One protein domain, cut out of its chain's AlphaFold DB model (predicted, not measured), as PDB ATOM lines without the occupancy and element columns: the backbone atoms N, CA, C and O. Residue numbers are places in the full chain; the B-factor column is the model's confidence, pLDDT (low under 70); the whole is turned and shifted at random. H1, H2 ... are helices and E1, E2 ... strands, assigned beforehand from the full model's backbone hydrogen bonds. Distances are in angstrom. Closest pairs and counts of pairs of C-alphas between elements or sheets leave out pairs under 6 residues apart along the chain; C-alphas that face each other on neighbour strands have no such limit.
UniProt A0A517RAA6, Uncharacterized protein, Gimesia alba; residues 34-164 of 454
ATOM      1  N   TYR A  34      -2.348  41.737 -25.643       82.94
ATOM      2  CA  TYR A  34      -3.308  40.729 -26.097       82.94
ATOM      3  C   TYR A  34      -3.577  40.802 -27.606       82.94
ATOM      4  O   TYR A  34      -3.363  39.827 -28.329       82.94
ATOM      5  N   LYS A  35      -3.999  41.963 -28.131       81.38
ATOM      6  CA  LYS A  35      -4.281  42.090 -29.569       81.38
ATOM      7  C   LYS A  35      -3.032  41.791 -30.402       81.38
ATOM      8  O   LYS A  35      -3.165  41.231 -31.485       81.38
ATOM      9  N   GLN A  36      -1.837  42.136 -29.917       85.44
ATOM     10  CA  GLN A  36      -0.580  41.834 -30.602       85.44
ATOM     11  C   GLN A  36      -0.372  40.323 -30.708       85.44
ATOM     12  O   GLN A  36      -0.232  39.808 -31.813       85.44
ATOM     13  N   ILE A  37      -0.452  39.602 -29.591       87.38
ATOM     14  CA  ILE A  37      -0.328  38.136 -29.537       87.38
ATOM     15  C   ILE A  37      -1.366  37.456 -30.444       87.38
ATOM     16  O   ILE A  37      -1.054  36.549 -31.218       87.38
ATOM     17  N   HIS A  38      -2.612  37.931 -30.415       81.62
ATOM     18  CA  HIS A  38      -3.691  37.337 -31.201       81.62
ATOM     19  C   HIS A  38      -3.656  37.699 -32.688       81.62
ATOM     20  O   HIS A  38      -4.187  36.930 -33.496       81.62
ATOM     21  N   TYR A  39      -3.016  38.804 -33.063       85.31
ATOM     22  CA  TYR A  39      -2.828  39.199 -34.457       85.31
ATOM     23  C   TYR A  39      -1.802  38.311 -35.171       85.31
ATOM     24  O   TYR A  39      -2.030  37.894 -36.306       85.31
ATOM     25  N   TRP A  40      -0.698  37.973 -34.504       89.00
ATOM     26  CA  TRP A  40       0.382  37.202 -35.120       89.00
ATOM     27  C   TRP A  40       0.072  35.697 -35.196       89.00
ATOM     28  O   TRP A  40      -0.561  35.153 -34.289       89.00
ATOM     29  N   PRO A  41       0.494  34.983 -36.257       91.31
ATOM     30  CA  PRO A  41       0.235  33.550 -36.411       91.31
ATOM     31  C   PRO A  41       0.937  32.662 -35.377       91.31
ATOM     32  O   PRO A  41       0.436  31.575 -35.092       91.31
ATOM     33  N   ALA A  42       2.051  33.106 -34.793       94.19
ATOM     34  CA  ALA A  42       2.684  32.411 -33.679       94.19
ATOM     35  C   ALA A  42       3.234  33.391 -32.638       94.19
ATOM     36  O   ALA A  42       3.684  34.494 -32.962       94.19
ATOM     37  N   THR A  43       3.169  32.975 -31.377       94.19
ATOM     38  CA  THR A  43       3.695  33.670 -30.201       94.19
ATOM     39  C   THR A  43       4.302  32.643 -29.261       94.19
ATOM     40  O   THR A  43       3.668  31.642 -28.922       94.19
ATOM     41  N   VAL A  44       5.518  32.905 -28.804       95.19
ATOM     42  CA  VAL A  44       6.202  32.052 -27.834       95.19
ATOM     43  C   VAL A  44       6.856  32.904 -26.761       95.19
ATOM     44  O   VAL A  44       7.177  34.073 -26.980       95.19
ATOM     45  N   VAL A  45       7.085  32.296 -25.605       95.56
ATOM     46  CA  VAL A  45       8.092  32.776 -24.669       95.56
ATOM     47  C   VAL A  45       9.390  32.073 -25.019       95.56
ATOM     48  O   VAL A  45       9.432  30.842 -25.119       95.56
ATOM     49  N   ALA A  46      10.446  32.848 -25.212       95.62
ATOM     50  CA  ALA A  46      11.767  32.357 -25.547       95.62
ATOM     51  C   ALA A  46      12.817  32.905 -24.581       95.62
ATOM     52  O   ALA A  46      12.653  33.979 -24.006       95.62
ATOM     53  N   ARG A  47      13.909  32.163 -24.420       95.69
ATOM     54  CA  ARG A  47      15.080  32.567 -23.647       95.69
ATOM     55  C   ARG A  47      16.249  32.823 -24.598       95.69
ATOM     56  O   ARG A  47      16.706  31.874 -25.241       95.69
ATOM     57  N   PRO A  48      16.728  34.070 -24.740       93.56
ATOM     58  CA  PRO A  48      17.909  34.379 -25.538       93.56
ATOM     59  C   PRO A  48      19.140  33.652 -24.995       93.56
ATOM     60  O   PRO A  48      19.432  33.730 -23.803       93.56
ATOM     61  N   LEU A  49      19.869  32.975 -25.885       92.44
ATOM     62  CA  LEU A  49      21.098  32.237 -25.561       92.44
ATOM     63  C   LEU A  49      22.321  33.157 -25.437       92.44
ATOM     64  O   LEU A  49      23.370  32.747 -24.947       92.44
ATOM     65  N   SER A  50      22.203  34.392 -25.920       87.00
ATOM     66  CA  SER A  50      23.222  35.428 -25.816       87.00
ATOM     67  C   SER A  50      22.574  36.803 -25.714       87.00
ATOM     68  O   SER A  50      21.442  37.017 -26.158       87.00
ATOM     69  N   GLU A  51      23.315  37.752 -25.151       86.94
ATOM     70  CA  GLU A  51      22.933  39.158 -25.180       86.94
ATOM     71  C   GLU A  51      23.098  39.713 -26.602       86.94
ATOM     72  O   GLU A  51      23.955  39.260 -27.365       86.94
ATOM     73  N   SER A  52      22.244  40.663 -26.974       83.81
ATOM     74  CA  SER A  52      22.354  41.417 -28.222       83.81
ATOM     75  C   SER A  52      21.947  42.862 -27.977       83.81
ATOM     76  O   SER A  52      21.013  43.122 -27.213       83.81
ATOM     77  N   VAL A  53      22.615  43.809 -28.635       78.19
ATOM     78  CA  VAL A  53      22.163  45.206 -28.629       78.19
ATOM     79  C   VAL A  53      21.304  45.513 -29.860       78.19
ATOM     80  O   VAL A  53      21.451  44.870 -30.905       78.19
ATOM     81  N   PRO A  54      20.395  46.501 -29.779       76.25
ATOM     82  CA  PRO A  54      19.612  46.924 -30.934       76.25
ATOM     83  C   PRO A  54      20.508  47.267 -32.134       76.25
ATOM     84  O   PRO A  54      21.419  48.087 -32.026       76.25
ATOM     85  N   GLY A  55      20.237  46.654 -33.286       71.06
ATOM     86  CA  GLY A  55      20.986  46.851 -34.532       71.06
ATOM     87  C   GLY A  55      22.071  45.803 -34.816       71.06
ATOM     88  O   GLY A  55      22.593  45.776 -35.932       71.06
ATOM     89  N   GLU A  56      22.392  44.916 -33.868       71.75
ATOM     90  CA  GLU A  56      23.321  43.798 -34.084       71.75
ATOM     91  C   GLU A  56      22.682  42.604 -34.820       71.75
ATOM     92  O   GLU A  56      21.513  42.617 -35.200       71.75
ATOM     93  N   LYS A  57      23.475  41.559 -35.110       70.50
ATOM     94  CA  LYS A  57      22.979  40.315 -35.730       70.50
ATOM     95  C   LYS A  57      21.874  39.687 -34.861       70.50
ATOM     96  O   LYS A  57      21.831  39.891 -33.658       70.50
ATOM     97  N   SER A  58      20.987  38.917 -35.492       81.81
ATOM     98  CA  SER A  58      19.870  38.240 -34.823       81.81
ATOM     99  C   SER A  58      20.350  37.408 -33.631       81.81
ATOM    100  O   SER A  58      21.350  36.698 -33.764       81.81
ATOM    101  N   ALA A  59      19.616  37.444 -32.521       86.94
ATOM    102  CA  ALA A  59      19.907  36.630 -31.345       86.94
ATOM    103  C   ALA A  59      19.258  35.246 -31.478       86.94
ATOM    104  O   ALA A  59      18.081  35.137 -31.826       86.94
ATOM    105  N   GLN A  60      20.016  34.182 -31.199       92.06
ATOM    106  CA  GLN A  60      19.422  32.855 -31.040       92.06
ATOM    107  C   GLN A  60      18.704  32.782 -29.696       92.06
ATOM    108  O   GLN A  60      19.246  33.210 -28.676       92.06
ATOM    109  N   ALA A  61      17.508  32.210 -29.693       94.31
ATOM    110  CA  ALA A  61      16.749  31.961 -28.481       94.31
ATOM    111  C   ALA A  61      16.146  30.556 -28.506       94.31
ATOM    112  O   ALA A  61      15.878  30.004 -29.575       94.31
ATOM    113  N   GLU A  62      15.944  29.989 -27.324       96.75
ATOM    114  CA  GLU A  62      15.263  28.712 -27.133       96.75
ATOM    115  C   GLU A  62      13.819  28.959 -26.698       96.75
ATOM    116  O   GLU A  62      13.565  29.746 -25.786       96.75
ATOM    117  N   VAL A  63      12.863  28.291 -27.341       96.81
ATOM    118  CA  VAL A  63      11.451  28.337 -26.958       96.81
ATOM    119  C   VAL A  63      11.284  27.661 -25.602       96.81
ATOM    120  O   VAL A  63      11.538  26.469 -25.461       96.81
ATOM    121  N   VAL A  64      10.802  28.403 -24.609       96.50
ATOM    122  CA  VAL A  64      10.504  27.859 -23.275       96.50
ATOM    123  C   VAL A  64       9.018  27.552 -23.103       96.50
ATOM    124  O   VAL A  64       8.665  26.608 -22.398       96.50
ATOM    125  N   ARG A  65       8.138  28.297 -23.784       95.31
ATOM    126  CA  ARG A  65       6.685  28.079 -23.773       95.31
ATOM    127  C   ARG A  65       6.070  28.488 -25.105       95.31
ATOM    128  O   ARG A  65       6.378  29.558 -25.624       95.31
ATOM    129  N   VAL A  66       5.162  27.672 -25.628       94.06
ATOM    130  CA  VAL A  66       4.326  28.045 -26.775       94.06
ATOM    131  C   VAL A  66       3.050  28.691 -26.242       94.06
ATOM    132  O   VAL A  66       2.303  28.045 -25.519       94.06
ATOM    133  N   VAL A  67       2.828  29.967 -26.571       91.56
ATOM    134  CA  VAL A  67       1.612  30.710 -26.179       91.56
ATOM    135  C   VAL A  67       0.544  30.552 -27.258       91.56
ATOM    136  O   VAL A  67      -0.622  30.316 -26.972       91.56
ATOM    137  N   LYS A  68       0.956  30.648 -28.526       91.06
ATOM    138  CA  LYS A  68       0.092  30.475 -29.690       91.06
ATOM    139  C   LYS A  68       0.898  29.912 -30.850       91.06
ATOM    140  O   LYS A  68       1.961  30.435 -31.173       91.06
ATOM    141  N   ASP A  69       0.354  28.917 -31.536       92.94
ATOM    142  CA  ASP A  69       0.938  28.390 -32.766       92.94
ATOM    143  C   ASP A  69      -0.149  27.894 -33.721       92.94
ATOM    144  O   ASP A  69      -0.728  26.827 -33.525       92.94
ATOM    145  N   LEU A  70      -0.413  28.655 -34.785       91.56
ATOM    146  CA  LEU A  70      -1.359  28.232 -35.820       91.56
ATOM    147  C   LEU A  70      -0.812  27.116 -36.728       91.56
ATOM    148  O   LEU A  70      -1.580  26.536 -37.491       91.56
ATOM    149  N   SER A  71       0.491  26.815 -36.681       91.69
ATOM    150  CA  SER A  71       1.076  25.708 -37.447       91.69
ATOM    151  C   SER A  71       0.951  24.350 -36.755       91.69
ATOM    152  O   SER A  71       0.983  23.329 -37.444       91.69
ATOM    153  N   GLY A  72       0.830  24.335 -35.422       92.88
ATOM    154  CA  GLY A  72       0.836  23.129 -34.589       92.88
ATOM    155  C   GLY A  72       2.175  22.378 -34.572       92.88
ATOM    156  O   GLY A  72       2.191  21.171 -34.337       92.88
ATOM    157  N   LYS A  73       3.287  23.050 -34.891       93.00
ATOM    158  CA  LYS A  73       4.620  22.442 -35.048       93.00
ATOM    159  C   LYS A  73       5.643  22.922 -34.026       93.00
ATOM    160  O   LYS A  73       6.650  22.239 -33.857       93.00
ATOM    161  N   LEU A  74       5.418  24.070 -33.393       94.44
ATOM    162  CA  LEU A  74       6.329  24.626 -32.401       94.44
ATOM    163  C   LEU A  74       6.265  23.817 -31.109       94.44
ATOM    164  O   LEU A  74       5.190  23.432 -30.647       94.44
ATOM    165  N   LYS A  75       7.425  23.606 -30.494       95.75
ATOM    166  CA  LYS A  75       7.551  22.941 -29.195       95.75
ATOM    167  C   LYS A  75       8.610  23.612 -28.328       95.75
ATOM    168  O   LYS A  75       9.522  24.282 -28.812       95.75
ATOM    169  N   THR A  76       8.498  23.401 -27.022       96.62
ATOM    170  CA  THR A  76       9.556  23.754 -26.072       96.62
ATOM    171  C   THR A  76      10.881  23.102 -26.486       96.62
ATOM    172  O   THR A  76      10.908  21.935 -26.880       96.62
ATOM    173  N   GLY A  77      11.968  23.864 -26.405       96.44
ATOM    174  CA  GLY A  77      13.311  23.476 -26.834       96.44
ATOM    175  C   GLY A  77      13.654  23.834 -28.283       96.44
ATOM    176  O   GLY A  77      14.819  23.733 -28.675       96.44
ATOM    177  N   ASP A  78      12.684  24.271 -29.095       95.81
ATOM    178  CA  ASP A  78      12.971  24.726 -30.458       95.81
ATOM    179  C   ASP A  78      13.860  25.977 -30.449       95.81
ATOM    180  O   ASP A  78      13.745  26.849 -29.586       95.81
ATOM    181  N   LYS A  79      14.745  26.086 -31.445       95.06
ATOM    182  CA  LYS A  79      15.599  27.265 -31.628       95.06
ATOM    183  C   LYS A  79      14.970  28.229 -32.619       95.06
ATOM    184  O   LYS A  79      14.603  27.835 -33.723       95.06
ATOM    185  N   ILE A  80      14.924  29.501 -32.245       94.06
ATOM    186  CA  ILE A  80      14.408  30.595 -33.070       94.06
ATOM    187  C   ILE A  80      15.429  31.730 -33.188       94.06
ATOM    188  O   ILE A  80      16.405  31.796 -32.434       94.06
ATOM    189  N   LEU A  81      15.195  32.636 -34.141       91.75
ATOM    190  CA  LEU A  81      16.009  33.832 -34.357       91.75
ATOM    191  C   LEU A  81      15.192  35.093 -34.076       91.75
ATOM    192  O   LEU A  81      14.276  35.432 -34.828       91.75
ATOM    193  N   ILE A  82      15.563  35.804 -33.014       89.38
ATOM    194  CA  ILE A  82      15.014  37.120 -32.694       89.38
ATOM    195  C   ILE A  82      15.724  38.157 -33.566       89.38
ATOM    196  O   ILE A  82      16.954  38.204 -33.649       89.38
ATOM    197  N   GLY A  83      14.928  38.960 -34.264       81.88
ATOM    198  CA  GLY A  83      15.362  39.911 -35.269       81.88
ATOM    199  C   GLY A  83      16.268  41.011 -34.720       81.88
ATOM    200  O   GLY A  83      16.186  41.427 -33.567       81.88
ATOM    201  N   LYS A  84      17.114  41.522 -35.617       71.06
ATOM    202  CA  LYS A  84      18.219  42.463 -35.356       71.06
ATOM    203  C   LYS A  84      17.834  43.768 -34.652       71.06
ATOM    204  O   LYS A  84      18.674  44.420 -34.047       71.06
ATOM    205  N   SER A  85      16.586  44.209 -34.776       63.12
ATOM    206  CA  SER A  85      16.187  45.578 -34.431       63.12
ATOM    207  C   SER A  85      15.940  45.824 -32.945       63.12
ATOM    208  O   SER A  85      15.726  46.974 -32.577       63.12
ATOM    209  N   VAL A  86      15.923  44.785 -32.104       64.88
ATOM    210  CA  VAL A  86      15.296  44.904 -30.780       64.88
ATOM    211  C   VAL A  86      16.276  44.775 -29.614       64.88
ATOM    212  O   VAL A  86      16.079  45.431 -28.599       64.88
ATOM    213  N   GLY A  87      17.374  44.031 -29.774       73.94
ATOM    214  CA  GLY A  87      18.258  43.693 -28.657       73.94
ATOM    215  C   GLY A  87      17.574  42.765 -27.644       73.94
ATOM    216  O   GLY A  87      16.348  42.693 -27.564       73.94
ATOM    217  N   THR A  88      18.360  42.019 -26.883       83.69
ATOM    218  CA  THR A  88      17.862  41.048 -25.900       83.69
ATOM    219  C   THR A  88      18.875  40.855 -24.794       83.69
ATOM    220  O   THR A  88      20.064  40.731 -25.074       83.69
ATOM    221  N   LYS A  89      18.416  40.714 -23.552       87.44
ATOM    222  CA  LYS A  89      19.274  40.282 -22.447       87.44
ATOM    223  C   LYS A  89      19.395  38.754 -22.413       87.44
ATOM    224  O   LYS A  89      18.378  38.061 -22.485       87.44
ATOM    225  N   ALA A  90      20.612  38.229 -22.277       87.75
ATOM    226  CA  ALA A  90      20.828  36.791 -22.089       87.75
ATOM    227  C   ALA A  90      20.024  36.263 -20.887       87.75
ATOM    228  O   ALA A  90      19.851  36.977 -19.896       87.75
ATOM    229  N   ASP A  91      19.512  35.038 -21.000       87.69
ATOM    230  CA  ASP A  91      18.762  34.321 -19.956       87.69
ATOM    231  C   ASP A  91      17.449  34.970 -19.477       87.69
ATOM    232  O   ASP A  91      16.750  34.412 -18.630       87.69
ATOM    233  N   SER A  92      17.059  36.111 -20.048       92.25
ATOM    234  CA  SER A  92      15.761  36.734 -19.786       92.25
ATOM    235  C   SER A  92      14.619  35.980 -20.476       92.25
ATOM    236  O   SER A  92      14.816  35.326 -21.500       92.25
ATOM    237  N   LEU A  93      13.403  36.077 -19.935       94.12
ATOM    238  CA  LEU A  93      12.208  35.633 -20.650       94.12
ATOM    239  C   LEU A  93      11.793  36.711 -21.644       94.12
ATOM    240  O   LEU A  93      11.642  37.873 -21.278       94.12
ATOM    241  N   GLN A  94      11.589  36.328 -22.896       93.00
ATOM    242  CA  GLN A  94      11.160  37.219 -23.965       93.00
ATOM    243  C   GLN A  94       9.859  36.701 -24.549       93.00
ATOM    244  O   GLN A  94       9.805  35.575 -25.041       93.00
ATOM    245  N   LEU A  95       8.818  37.527 -24.538       93.50
ATOM    246  CA  LEU A  95       7.642  37.267 -25.354       93.50
ATOM    247  C   LEU A  95       7.950  37.711 -26.779       93.50
ATOM    248  O   LEU A  95       8.250  38.880 -27.012       93.50
ATOM    249  N   VAL A  96       7.880  36.784 -27.726       93.88
ATOM    250  CA  VAL A  96       8.200  37.047 -29.129       93.88
ATOM    251  C   VAL A  96       7.095  36.556 -30.047       93.88
ATOM    252  O   VAL A  96       6.420  35.559 -29.789       93.88
ATOM    253  N   VAL A  97       6.934  37.268 -31.153       93.25
ATOM    254  CA  VAL A  97       5.897  37.046 -32.157       93.25
ATOM    255  C   VAL A  97       6.515  36.959 -33.544       93.25
ATOM    256  O   VAL A  97       7.573  37.538 -33.804       93.25
ATOM    257  N   THR A  98       5.857  36.255 -34.461       92.31
ATOM    258  CA  THR A  98       6.281  36.215 -35.864       92.31
ATOM    259  C   THR A  98       5.099  36.281 -36.815       92.31
ATOM    260  O   THR A  98       4.012  35.795 -36.511       92.31
ATOM    261  N   SER A  99       5.324  36.877 -37.986       89.06
ATOM    262  CA  SER A  99       4.373  36.970 -39.096       89.06
ATOM    263  C   SER A  99       4.385  35.753 -40.020       89.06
ATOM    264  O   SER A  99       3.521  35.631 -40.887       89.06
ATOM    265  N   SER A 100       5.368  34.864 -39.864       88.56
ATOM    266  CA  SER A 100       5.638  33.760 -40.779       88.56
ATOM    267  C   SER A 100       5.810  32.462 -40.004       88.56
ATOM    268  O   SER A 100       6.541  32.406 -39.025       88.56
ATOM    269  N   LEU A 101       5.176  31.394 -40.483       86.75
ATOM    270  CA  LEU A 101       5.302  30.042 -39.924       86.75
ATOM    271  C   LEU A 101       6.414  29.226 -40.615       86.75
ATOM    272  O   LEU A 101       6.434  27.999 -40.543       86.75
ATOM    273  N   LYS A 102       7.311  29.894 -41.353       87.81
ATOM    274  CA  LYS A 102       8.451  29.252 -42.022       87.81
ATOM    275  C   LYS A 102       9.606  29.007 -41.039       87.81
ATOM    276  O   LYS A 102       9.770  29.796 -40.111       87.81
ATOM    277  N   PRO A 103      10.453  27.982 -41.258       81.75
ATOM    278  CA  PRO A 103      11.580  27.682 -40.365       81.75
ATOM    279  C   PRO A 103      12.603  28.819 -40.209       81.75
ATOM    280  O   PRO A 103      13.258  28.918 -39.180       81.75
ATOM    281  N   ASP A 104      12.751  29.673 -41.223       84.12
ATOM    282  CA  ASP A 104      13.675  30.812 -41.261       84.12
ATOM    283  C   ASP A 104      13.020  32.140 -40.838       84.12
ATOM    284  O   ASP A 104      13.594  33.217 -41.027       84.12
ATOM    285  N   ALA A 105      11.810  32.077 -40.273       88.56
ATOM    286  CA  ALA A 105      11.081  33.253 -39.841       88.56
ATOM    287  C   ALA A 105      11.865  34.051 -38.790       88.56
ATOM    288  O   ALA A 105      12.429  33.508 -37.838       88.56
ATOM    289  N   GLN A 106      11.864  35.371 -38.962       87.69
ATOM    290  CA  GLN A 106      12.354  36.297 -37.949       87.69
ATOM    291  C   GLN A 106      11.269  36.517 -36.895       87.69
ATOM    292  O   GLN A 106      10.078  36.611 -37.214       87.69
ATOM    293  N   TRP A 107      11.704  36.607 -35.646       92.56
ATOM    294  CA  TRP A 107      10.856  36.853 -34.489       92.56
ATOM    295  C   TRP A 107      11.099  38.254 -33.944       92.56
ATOM    296  O   TRP A 107      12.200  38.785 -34.046       92.56
ATOM    297  N   TYR A 108      10.080  38.866 -33.360       90.31
ATOM    298  CA  TYR A 108      10.131  40.250 -32.892       90.31
ATOM    299  C   TYR A 108       9.517  40.349 -31.502       90.31
ATOM    300  O   TYR A 108       8.637  39.557 -31.169       90.31
ATOM    301  N   LEU A 109       9.947  41.325 -30.699       87.81
ATOM    302  CA  LEU A 109       9.221  41.655 -29.474       87.81
ATOM    303  C   LEU A 109       7.942  42.424 -29.836       87.81
ATOM    304  O   LEU A 109       7.991  43.305 -30.704       87.81
ATOM    305  N   PRO A 110       6.810  42.135 -29.176       86.94
ATOM    306  CA  PRO A 110       5.655  43.016 -29.198       86.94
ATOM    307  C   PRO A 110       6.026  44.431 -28.738       86.94
ATOM    308  O   PRO A 110       6.910  44.637 -27.904       86.94
ATOM    309  N   PHE A 111       5.312  45.422 -29.254       79.12
ATOM    310  CA  PHE A 111       5.391  46.793 -28.782       79.12
ATOM    311  C   PHE A 111       5.072  46.867 -27.285       79.12
ATOM    312  O   PHE A 111       4.085  46.292 -26.823       79.12
ATOM    313  N   GLY A 112       5.897  47.612 -26.546       74.38
ATOM    314  CA  GLY A 112       5.784  47.764 -25.095       74.38
ATOM    315  C   GLY A 112       6.575  46.731 -24.290       74.38
ATOM    316  O   GLY A 112       6.717  46.908 -23.083       74.38
ATOM    317  N   ILE A 113       7.137  45.705 -24.939       83.38
ATOM    318  CA  ILE A 113       8.061  44.767 -24.298       83.38
ATOM    319  C   ILE A 113       9.492  45.286 -24.423       83.38
ATOM    320  O   ILE A 113       9.937  45.693 -25.497       83.38
ATOM    321  N   SER A 114      10.195  45.294 -23.294       82.12
ATOM    322  CA  SER A 114      11.550  45.821 -23.186       82.12
ATOM    323  C   SER A 114      12.599  44.736 -23.475       82.12
ATOM    324  O   SER A 114      12.362  43.574 -23.138       82.12
ATOM    325  N   PRO A 115      13.782  45.079 -24.024       82.88
ATOM    326  CA  PRO A 115      14.877  44.124 -24.252       82.88
ATOM    327  C   PRO A 115      15.356  43.391 -22.991       82.88
ATOM    328  O   PRO A 115      15.936  42.308 -23.077       82.88
ATOM    329  N   GLU A 116      15.099  43.955 -21.810       85.81
ATOM    330  CA  GLU A 116      15.386  43.367 -20.500       85.81
ATOM    331  C   GLU A 116      14.540  42.119 -20.199       85.81
ATOM    332  O   GLU A 116      14.896  41.352 -19.303       85.81
ATOM    333  N   GLY A 117      13.472  41.897 -20.969       88.75
ATOM    334  CA  GLY A 117      12.569  40.762 -20.846       88.75
ATOM    335  C   GLY A 117      11.307  41.068 -20.054       88.75
ATOM    336  O   GLY A 117      11.021  42.207 -19.683       88.75
ATOM    337  N   ILE A 118      10.535  40.014 -19.827       92.81
ATOM    338  CA  ILE A 118       9.265  40.031 -19.109       92.81
ATOM    339  C   ILE A 118       9.344  39.179 -17.843       92.81
ATOM    340  O   ILE A 118      10.198  38.298 -17.720       92.81
ATOM    341  N   SER A 119       8.444  39.434 -16.896       94.00
ATOM    342  CA  SER A 119       8.267  38.573 -15.729       94.00
ATOM    343  C   SER A 119       7.427  37.337 -16.068       94.00
ATOM    344  O   SER A 119       6.697  37.318 -17.059       94.00
ATOM    345  N   GLU A 120       7.483  36.315 -15.211       92.75
ATOM    346  CA  GLU A 120       6.593  35.150 -15.321       92.75
ATOM    347  C   GLU A 120       5.117  35.561 -15.204       92.75
ATOM    348  O   GLU A 120       4.275  35.053 -15.936       92.75
ATOM    349  N   ALA A 121       4.817  36.568 -14.376       94.69
ATOM    350  CA  ALA A 121       3.470  37.110 -14.245       94.69
ATOM    351  C   ALA A 121       2.937  37.650 -15.581       94.69
ATOM    352  O   ALA A 121       1.755  37.499 -15.870       94.69
ATOM    353  N   VAL A 122       3.786  38.268 -16.421       93.06
ATOM    354  CA  VAL A 122       3.370  38.718 -17.765       93.06
ATOM    355  C   VAL A 122       3.013  37.520 -18.633       93.06
ATOM    356  O   VAL A 122       2.039  37.589 -19.378       93.06
ATOM    357  N   VAL A 123       3.774  36.425 -18.532       90.19
ATOM    358  CA  VAL A 123       3.473  35.187 -19.256       90.19
ATOM    359  C   VAL A 123       2.119  34.628 -18.827       90.19
ATOM    360  O   VAL A 123       1.309  34.301 -19.690       90.19
ATOM    361  N   GLU A 124       1.860  34.538 -17.524       91.31
ATOM    362  CA  GLU A 124       0.569  34.096 -16.979       91.31
ATOM    363  C   GLU A 124      -0.563  35.014 -17.455       91.31
ATOM    364  O   GLU A 124      -1.502  34.548 -18.090       91.31
ATOM    365  N   TYR A 125      -0.411  36.332 -17.294       92.06
ATOM    366  CA  TYR A 125      -1.402  37.330 -17.707       92.06
ATOM    367  C   TYR A 125      -1.814  37.212 -19.182       92.06
ATOM    368  O   TYR A 125      -2.993  37.367 -19.503       92.06
ATOM    369  N   VAL A 126      -0.870  36.961 -20.093       87.62
ATOM    370  CA  VAL A 126      -1.206  36.828 -21.519       87.62
ATOM    371  C   VAL A 126      -1.727  35.444 -21.891       87.62
ATOM    372  O   VAL A 126      -2.435  35.325 -22.887       87.62
ATOM    373  N   THR A 127      -1.364  34.413 -21.128       84.75
ATOM    374  CA  THR A 127      -1.806  33.031 -21.373       84.75
ATOM    375  C   THR A 127      -3.227  32.815 -20.857       84.75
ATOM    376  O   THR A 127      -4.015  32.148 -21.518       84.75
ATOM    377  N   ASP A 128      -3.562  33.429 -19.723       87.94
ATOM    378  CA  ASP A 128      -4.859  33.300 -19.050       87.94
ATOM    379  C   ASP A 128      -5.897  34.317 -19.551       87.94
ATOM    380  O   ASP A 128      -7.039  34.341 -19.083       87.94
ATOM    381  N   PHE A 129      -5.515  35.182 -20.496       85.12
ATOM    382  CA  PHE A 129      -6.426  36.167 -21.060       85.12
ATOM    383  C   PHE A 129      -7.602  35.461 -21.760       85.12
ATOM    384  O   PHE A 129      -7.359  34.538 -22.545       85.12
ATOM    385  N   PRO A 130      -8.860  35.908 -21.553       82.00
ATOM    386  CA  PRO A 130     -10.037  35.317 -22.186       82.00
ATOM    387  C   PRO A 130      -9.868  35.031 -23.690       82.00
ATOM    388  O   PRO A 130      -9.334  35.844 -24.456       82.00
ATOM    389  N   GLU A 131     -10.327  33.852 -24.116       70.44
ATOM    390  CA  GLU A 131     -10.119  33.359 -25.477       70.44
ATOM    391  C   GLU A 131     -10.642  34.319 -26.556       70.44
ATOM    392  O   GLU A 131     -11.510  35.171 -26.346       70.44
ATOM    393  N   LYS A 132     -10.122  34.149 -27.775       60.25
ATOM    394  CA  LYS A 132     -10.547  34.921 -28.941       60.25
ATOM    395  C   LYS A 132     -12.037  34.673 -29.216       60.25
ATOM    396  O   LYS A 132     -12.391  33.646 -29.783       60.25
ATOM    397  N   GLY A 133     -12.875  35.654 -28.889       63.00
ATOM    398  CA  GLY A 133     -14.330  35.577 -29.047       63.00
ATOM    399  C   GLY A 133     -15.107  35.667 -27.734       63.00
ATOM    400  O   GLY A 133     -16.327  35.772 -27.800       63.00
ATOM    401  N   ALA A 134     -14.418  35.685 -26.584       69.69
ATOM    402  CA  ALA A 134     -15.020  36.111 -25.325       69.69
ATOM    403  C   ALA A 134     -15.662  37.490 -25.508       69.69
ATOM    404  O   ALA A 134     -15.098  38.353 -26.203       69.69
ATOM    405  N   ASP A 135     -16.835  37.685 -24.910       81.62
ATOM    406  CA  ASP A 135     -17.494  38.978 -24.958       81.62
ATOM    407  C   ASP A 135     -16.651  40.040 -24.228       81.62
ATOM    408  O   ASP A 135     -15.646  39.761 -23.562       81.62
ATOM    409  N   PHE A 136     -16.988  41.309 -24.445       83.75
ATOM    410  CA  PHE A 136     -16.224  42.382 -23.823       83.75
ATOM    411  C   PHE A 136     -16.389  42.402 -22.298       83.75
ATOM    412  O   PHE A 136     -15.482  42.881 -21.627       83.75
ATOM    413  N   GLU A 137     -17.482  41.856 -21.761       86.94
ATOM    414  CA  GLU A 137     -17.742  41.793 -20.322       86.94
ATOM    415  C   GLU A 137     -16.721  40.888 -19.621       86.94
ATOM    416  O   GLU A 137     -16.053  41.318 -18.680       86.94
ATOM    417  N   ASP A 138     -16.482  39.684 -20.141       87.69
ATOM    418  CA  ASP A 138     -15.462  38.772 -19.612       87.69
ATOM    419  C   ASP A 138     -14.065  39.405 -19.647       87.69
ATOM    420  O   ASP A 138     -13.285  39.334 -18.688       87.69
ATOM    421  N   GLN A 139     -13.742  40.077 -20.757       87.38
ATOM    422  CA  GLN A 139     -12.476  40.794 -20.899       87.38
ATOM    423  C   GLN A 139     -12.387  41.965 -19.919       87.38
ATOM    424  O   GLN A 139     -11.324  42.198 -19.347       87.38
ATOM    425  N   PHE A 140     -13.480  42.697 -19.720       88.44
ATOM    426  CA  PHE A 140     -13.573  43.817 -18.797       88.44
ATOM    427  C   PHE A 140     -13.311  43.361 -17.357       88.44
ATOM    428  O   PHE A 140     -12.387  43.871 -16.716       88.44
ATOM    429  N   GLN A 141     -14.022  42.330 -16.892       89.62
ATOM    430  CA  GLN A 141     -13.836  41.742 -15.563       89.62
ATOM    431  C   GLN A 141     -12.424  41.193 -15.359       89.62
ATOM    432  O   GLN A 141     -11.855  41.302 -14.267       89.62
ATOM    433  N   TYR A 142     -11.826  40.619 -16.406       92.00
ATOM    434  CA  TYR A 142     -10.430  40.209 -16.372       92.00
ATOM    435  C   TYR A 142      -9.509  41.412 -16.128       92.00
ATOM    436  O   TYR A 142      -8.725  41.387 -15.178       92.00
ATOM    437  N   GLN A 143      -9.653  42.502 -16.891       91.56
ATOM    438  CA  GLN A 143      -8.787  43.680 -16.746       91.56
ATOM    439  C   GLN A 143      -8.886  44.368 -15.391       91.56
ATOM    440  O   GLN A 143      -7.868  44.828 -14.868       91.56
ATOM    441  N   LEU A 144     -10.079  44.422 -14.792       91.25
ATOM    442  CA  LEU A 144     -10.270  45.050 -13.482       91.25
ATOM    443  C   LEU A 144      -9.378  44.434 -12.390       91.25
ATOM    444  O   LEU A 144      -8.983  45.135 -11.454       91.25
ATOM    445  N   LYS A 145      -9.004  43.154 -12.524       92.56
ATOM    446  CA  LYS A 145      -8.098  42.455 -11.595       92.56
ATOM    447  C   LYS A 145      -6.653  42.950 -11.688       92.56
ATOM    448  O   LYS A 145      -5.925  42.879 -10.701       92.56
ATOM    449  N   TYR A 146      -6.253  43.465 -12.849       93.56
ATOM    450  CA  TYR A 146      -4.862  43.767 -13.188       93.56
ATOM    451  C   TYR A 146      -4.532  45.263 -13.227       93.56
ATOM    452  O   TYR A 146      -3.368  45.619 -13.405       93.56
ATOM    453  N   LEU A 147      -5.512  46.147 -13.000       90.25
ATOM    454  CA  LEU A 147      -5.330  47.603 -13.081       90.25
ATOM    455  C   LEU A 147      -4.173  48.145 -12.237       90.25
ATOM    456  O   LEU A 147      -3.511  49.086 -12.669       90.25
ATOM    457  N   GLU A 148      -3.915  47.567 -11.063       89.56
ATOM    458  CA  GLU A 148      -2.831  47.966 -10.151       89.56
ATOM    459  C   GLU A 148      -1.782  46.856  -9.977       89.56
ATOM    460  O   GLU A 148      -1.144  46.730  -8.933       89.56
ATOM    461  N   HIS A 149      -1.597  46.014 -10.993       93.00
ATOM    462  CA  HIS A 149      -0.573  44.980 -10.924       93.00
ATOM    463  C   HIS A 149       0.827  45.594 -10.695       93.00
ATOM    464  O   HIS A 149       1.155  46.664 -11.220       93.00
ATOM    465  N   ALA A 150       1.661  44.917  -9.894       90.75
ATOM    466  CA  ALA A 150       2.997  45.402  -9.535       90.75
ATOM    467  C   ALA A 150       3.935  45.486 -10.751       90.75
ATOM    468  O   ALA A 150       4.772  46.385 -10.836       90.75
ATOM    469  N   ASP A 151       3.769  44.563 -11.703       90.31
ATOM    470  CA  ASP A 151       4.418  44.635 -13.010       90.31
ATOM    471  C   ASP A 151       3.726  45.693 -13.897       90.31
ATOM    472  O   ASP A 151       2.543  45.534 -14.229       90.31
ATOM    473  N   PRO A 152       4.439  46.760 -14.307       83.69
ATOM    474  CA  PRO A 152       3.868  47.836 -15.107       83.69
ATOM    475  C   PRO A 152       3.457  47.405 -16.519       83.69
ATOM    476  O   PRO A 152       2.612  48.078 -17.103       83.69
ATOM    477  N   VAL A 153       4.011  46.323 -17.083       86.56
ATOM    478  CA  VAL A 153       3.584  45.812 -18.398       86.56
ATOM    479  C   VAL A 153       2.128  45.361 -18.322       86.56
ATOM    480  O   VAL A 153       1.319  45.762 -19.154       86.56
ATOM    481  N   ILE A 154       1.784  44.608 -17.274       91.62
ATOM    482  CA  ILE A 154       0.427  44.107 -17.033       91.62
ATOM    483  C   ILE A 154      -0.531  45.259 -16.737       91.62
ATOM    484  O   ILE A 154      -1.556  45.392 -17.398       91.62
ATOM    485  N   ALA A 155      -0.187  46.128 -15.782       87.50
ATOM    486  CA  ALA A 155      -1.073  47.221 -15.381       87.50
ATOM    487  C   ALA A 155      -1.369  48.192 -16.538       87.50
ATOM    488  O   ALA A 155      -2.507  48.631 -16.717       87.50
ATOM    489  N   ASN A 156      -0.354  48.517 -17.345       84.31
ATOM    490  CA  ASN A 156      -0.525  49.400 -18.493       84.31
ATOM    491  C   ASN A 156      -1.319  48.732 -19.617       84.31
ATOM    492  O   ASN A 156      -2.128  49.411 -20.248       84.31
ATOM    493  N   ASP A 157      -1.106  47.438 -19.875       86.81
ATOM    494  CA  ASP A 157      -1.887  46.715 -20.880       86.81
ATOM    495  C   ASP A 157      -3.359  46.607 -20.477       86.81
ATOM    496  O   ASP A 157      -4.240  46.870 -21.297       86.81
ATOM    497  N   ALA A 158      -3.623  46.330 -19.197       89.62
ATOM    498  CA  ALA A 158      -4.975  46.252 -18.670       89.62
ATOM    499  C   ALA A 158      -5.725  47.576 -18.818       89.62
ATOM    500  O   ALA A 158      -6.837  47.614 -19.348       89.62
ATOM    501  N   LEU A 159      -5.079  48.686 -18.444       85.25
ATOM    502  CA  LEU A 159      -5.602  50.028 -18.690       85.25
ATOM    503  C   LEU A 159      -5.834  50.272 -20.183       85.25
ATOM    504  O   LEU A 159      -6.920  50.684 -20.585       85.25
ATOM    505  N   LEU A 160      -4.842  49.994 -21.028       82.44
ATOM    506  CA  LEU A 160      -4.957  50.201 -22.467       82.44
ATOM    507  C   LEU A 160      -6.129  49.415 -23.064       82.44
ATOM    508  O   LEU A 160      -6.823  49.936 -23.933       82.44
ATOM    509  N   HIS A 161      -6.394  48.203 -22.583       83.56
ATOM    510  CA  HIS A 161      -7.515  47.393 -23.047       83.56
ATOM    511  C   HIS A 161      -8.876  47.992 -22.687       83.56
ATOM    512  O   HIS A 161      -9.808  47.848 -23.480       83.56
ATOM    513  N   LEU A 162      -8.986  48.715 -21.570       81.50
ATOM    514  CA  LEU A 162     -10.208  49.435 -21.195       81.50
ATOM    515  C   LEU A 162     -10.469  50.670 -22.064       81.50
ATOM    516  O   LEU A 162     -11.617  50.983 -22.359       81.50
ATOM    517  N   PHE A 163      -9.418  51.363 -22.505       78.06
ATOM    518  CA  PHE A 163      -9.551  52.643 -23.212       78.06
ATOM    519  C   PHE A 163      -9.418  52.547 -24.735       78.06
ATOM    520  O   PHE A 163      -9.873  53.441 -25.447       78.06
ATOM    521  N   ALA A 164      -8.779  51.497 -25.256       73.19
ATOM    522  CA  ALA A 164      -8.475  51.378 -26.675       73.19
ATOM    523  C   ALA A 164      -9.558  50.623 -27.448       73.19
ATOM    524  O   ALA A 164      -9.783  49.422 -27.231       73.19
TER     525      ALA A 164
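What this domain is: This is residues 34 to 164 of the 454 residues of an uncharacterized protein of Gimesia alba (UniProt A0A517RAA6). A strongly twisted, curled sheet of four strands makes one end of the domain, with the short helices H1 and H2 over one of its faces; a helical hairpin, H3 and H4, makes the other end, away from the sheet. E2 bends by 90 degrees at residue 66, and residues 106 to 107 pair in parallel with residues 81 to 82 of E3. The printed part has 131 residues, with four named helices and four named strands in the order H1 E1 E2 E3 E4 H2 H3 H4; the sheet order is E3 E2 E1 E4, antiparallel throughout. The class is mixed, helices and strands, with 64 residues, under half, in named elements. The whole is compact, with a radius of gyration of the C-alphas of 14.7 A and spans of 42 by 30 by 22 A.

Where its parts are: In the sheet, E1 is residues 42 to 48, 17.4 A long, beginning at C-alpha 42 (2.684, 32.411, -33.679). E2 is residues 59 to 69, 20.7 A; E3 is residues 79 to 82 and E4 residues 94 to 98. H1 is residues 34 to 39, from C-alpha 34 at (-3.308, 40.729, -26.097), and H2 residues 120 to 127. H3 is residues 136 to 146, 15.6 A, and H4 residues 152 to 163, 16.4 A, ending at C-alpha 163 (-9.551, 52.643, -23.212).

How they stand to each other: E1, E2 and E3 form a meander, each strand the antiparallel neighbour of the one before; with E4, the antiparallel neighbour of E1, they make a Greek key. E1 and E2 are a hairpin, with N 45 and O 65 at 2.8 A; E2 and E3 are another, with N 61 and O 80 at 3.0 A. Between E1 and E4, N 46 and O 94 are 2.8 A apart; these three N and O pairs are within hydrogen-bond range. H2 is on the sheet at a height of 9.6 A, along the strands at 4 degrees to E1 on the local plane. H1 is on the same face, 9.0 A high, and only just over E1, with 3 C-alphas falling on it. H2 and H4 only just touch, with 3 pairs of C-alphas within 8 A; the closest are Val 122 and Ile 154, 6.2 A. H3 and H4 touch in a helical hairpin, a shallow tilt of 32 degrees, opposite ways; their closest C-alphas, Gln 143 and Ala 158, are 5.0 A apart. H3 and H4 are not on the sheet. Each O i to N i+4 pair is within hydrogen-bond range in H1, H2 and H4, and 5 of 7 in H3.

The domain as a whole: The two C-alphas farthest apart, Lys 57 and Glu 137, are 43.6 A apart. The printed part has no cut. The links E3 to E4 and E4 to H2 are long, with 11 and 21 residues. Mean pLDDT of the printed part is 87.2, and it is under 70 at residues 85 to 86 and 132 to 134.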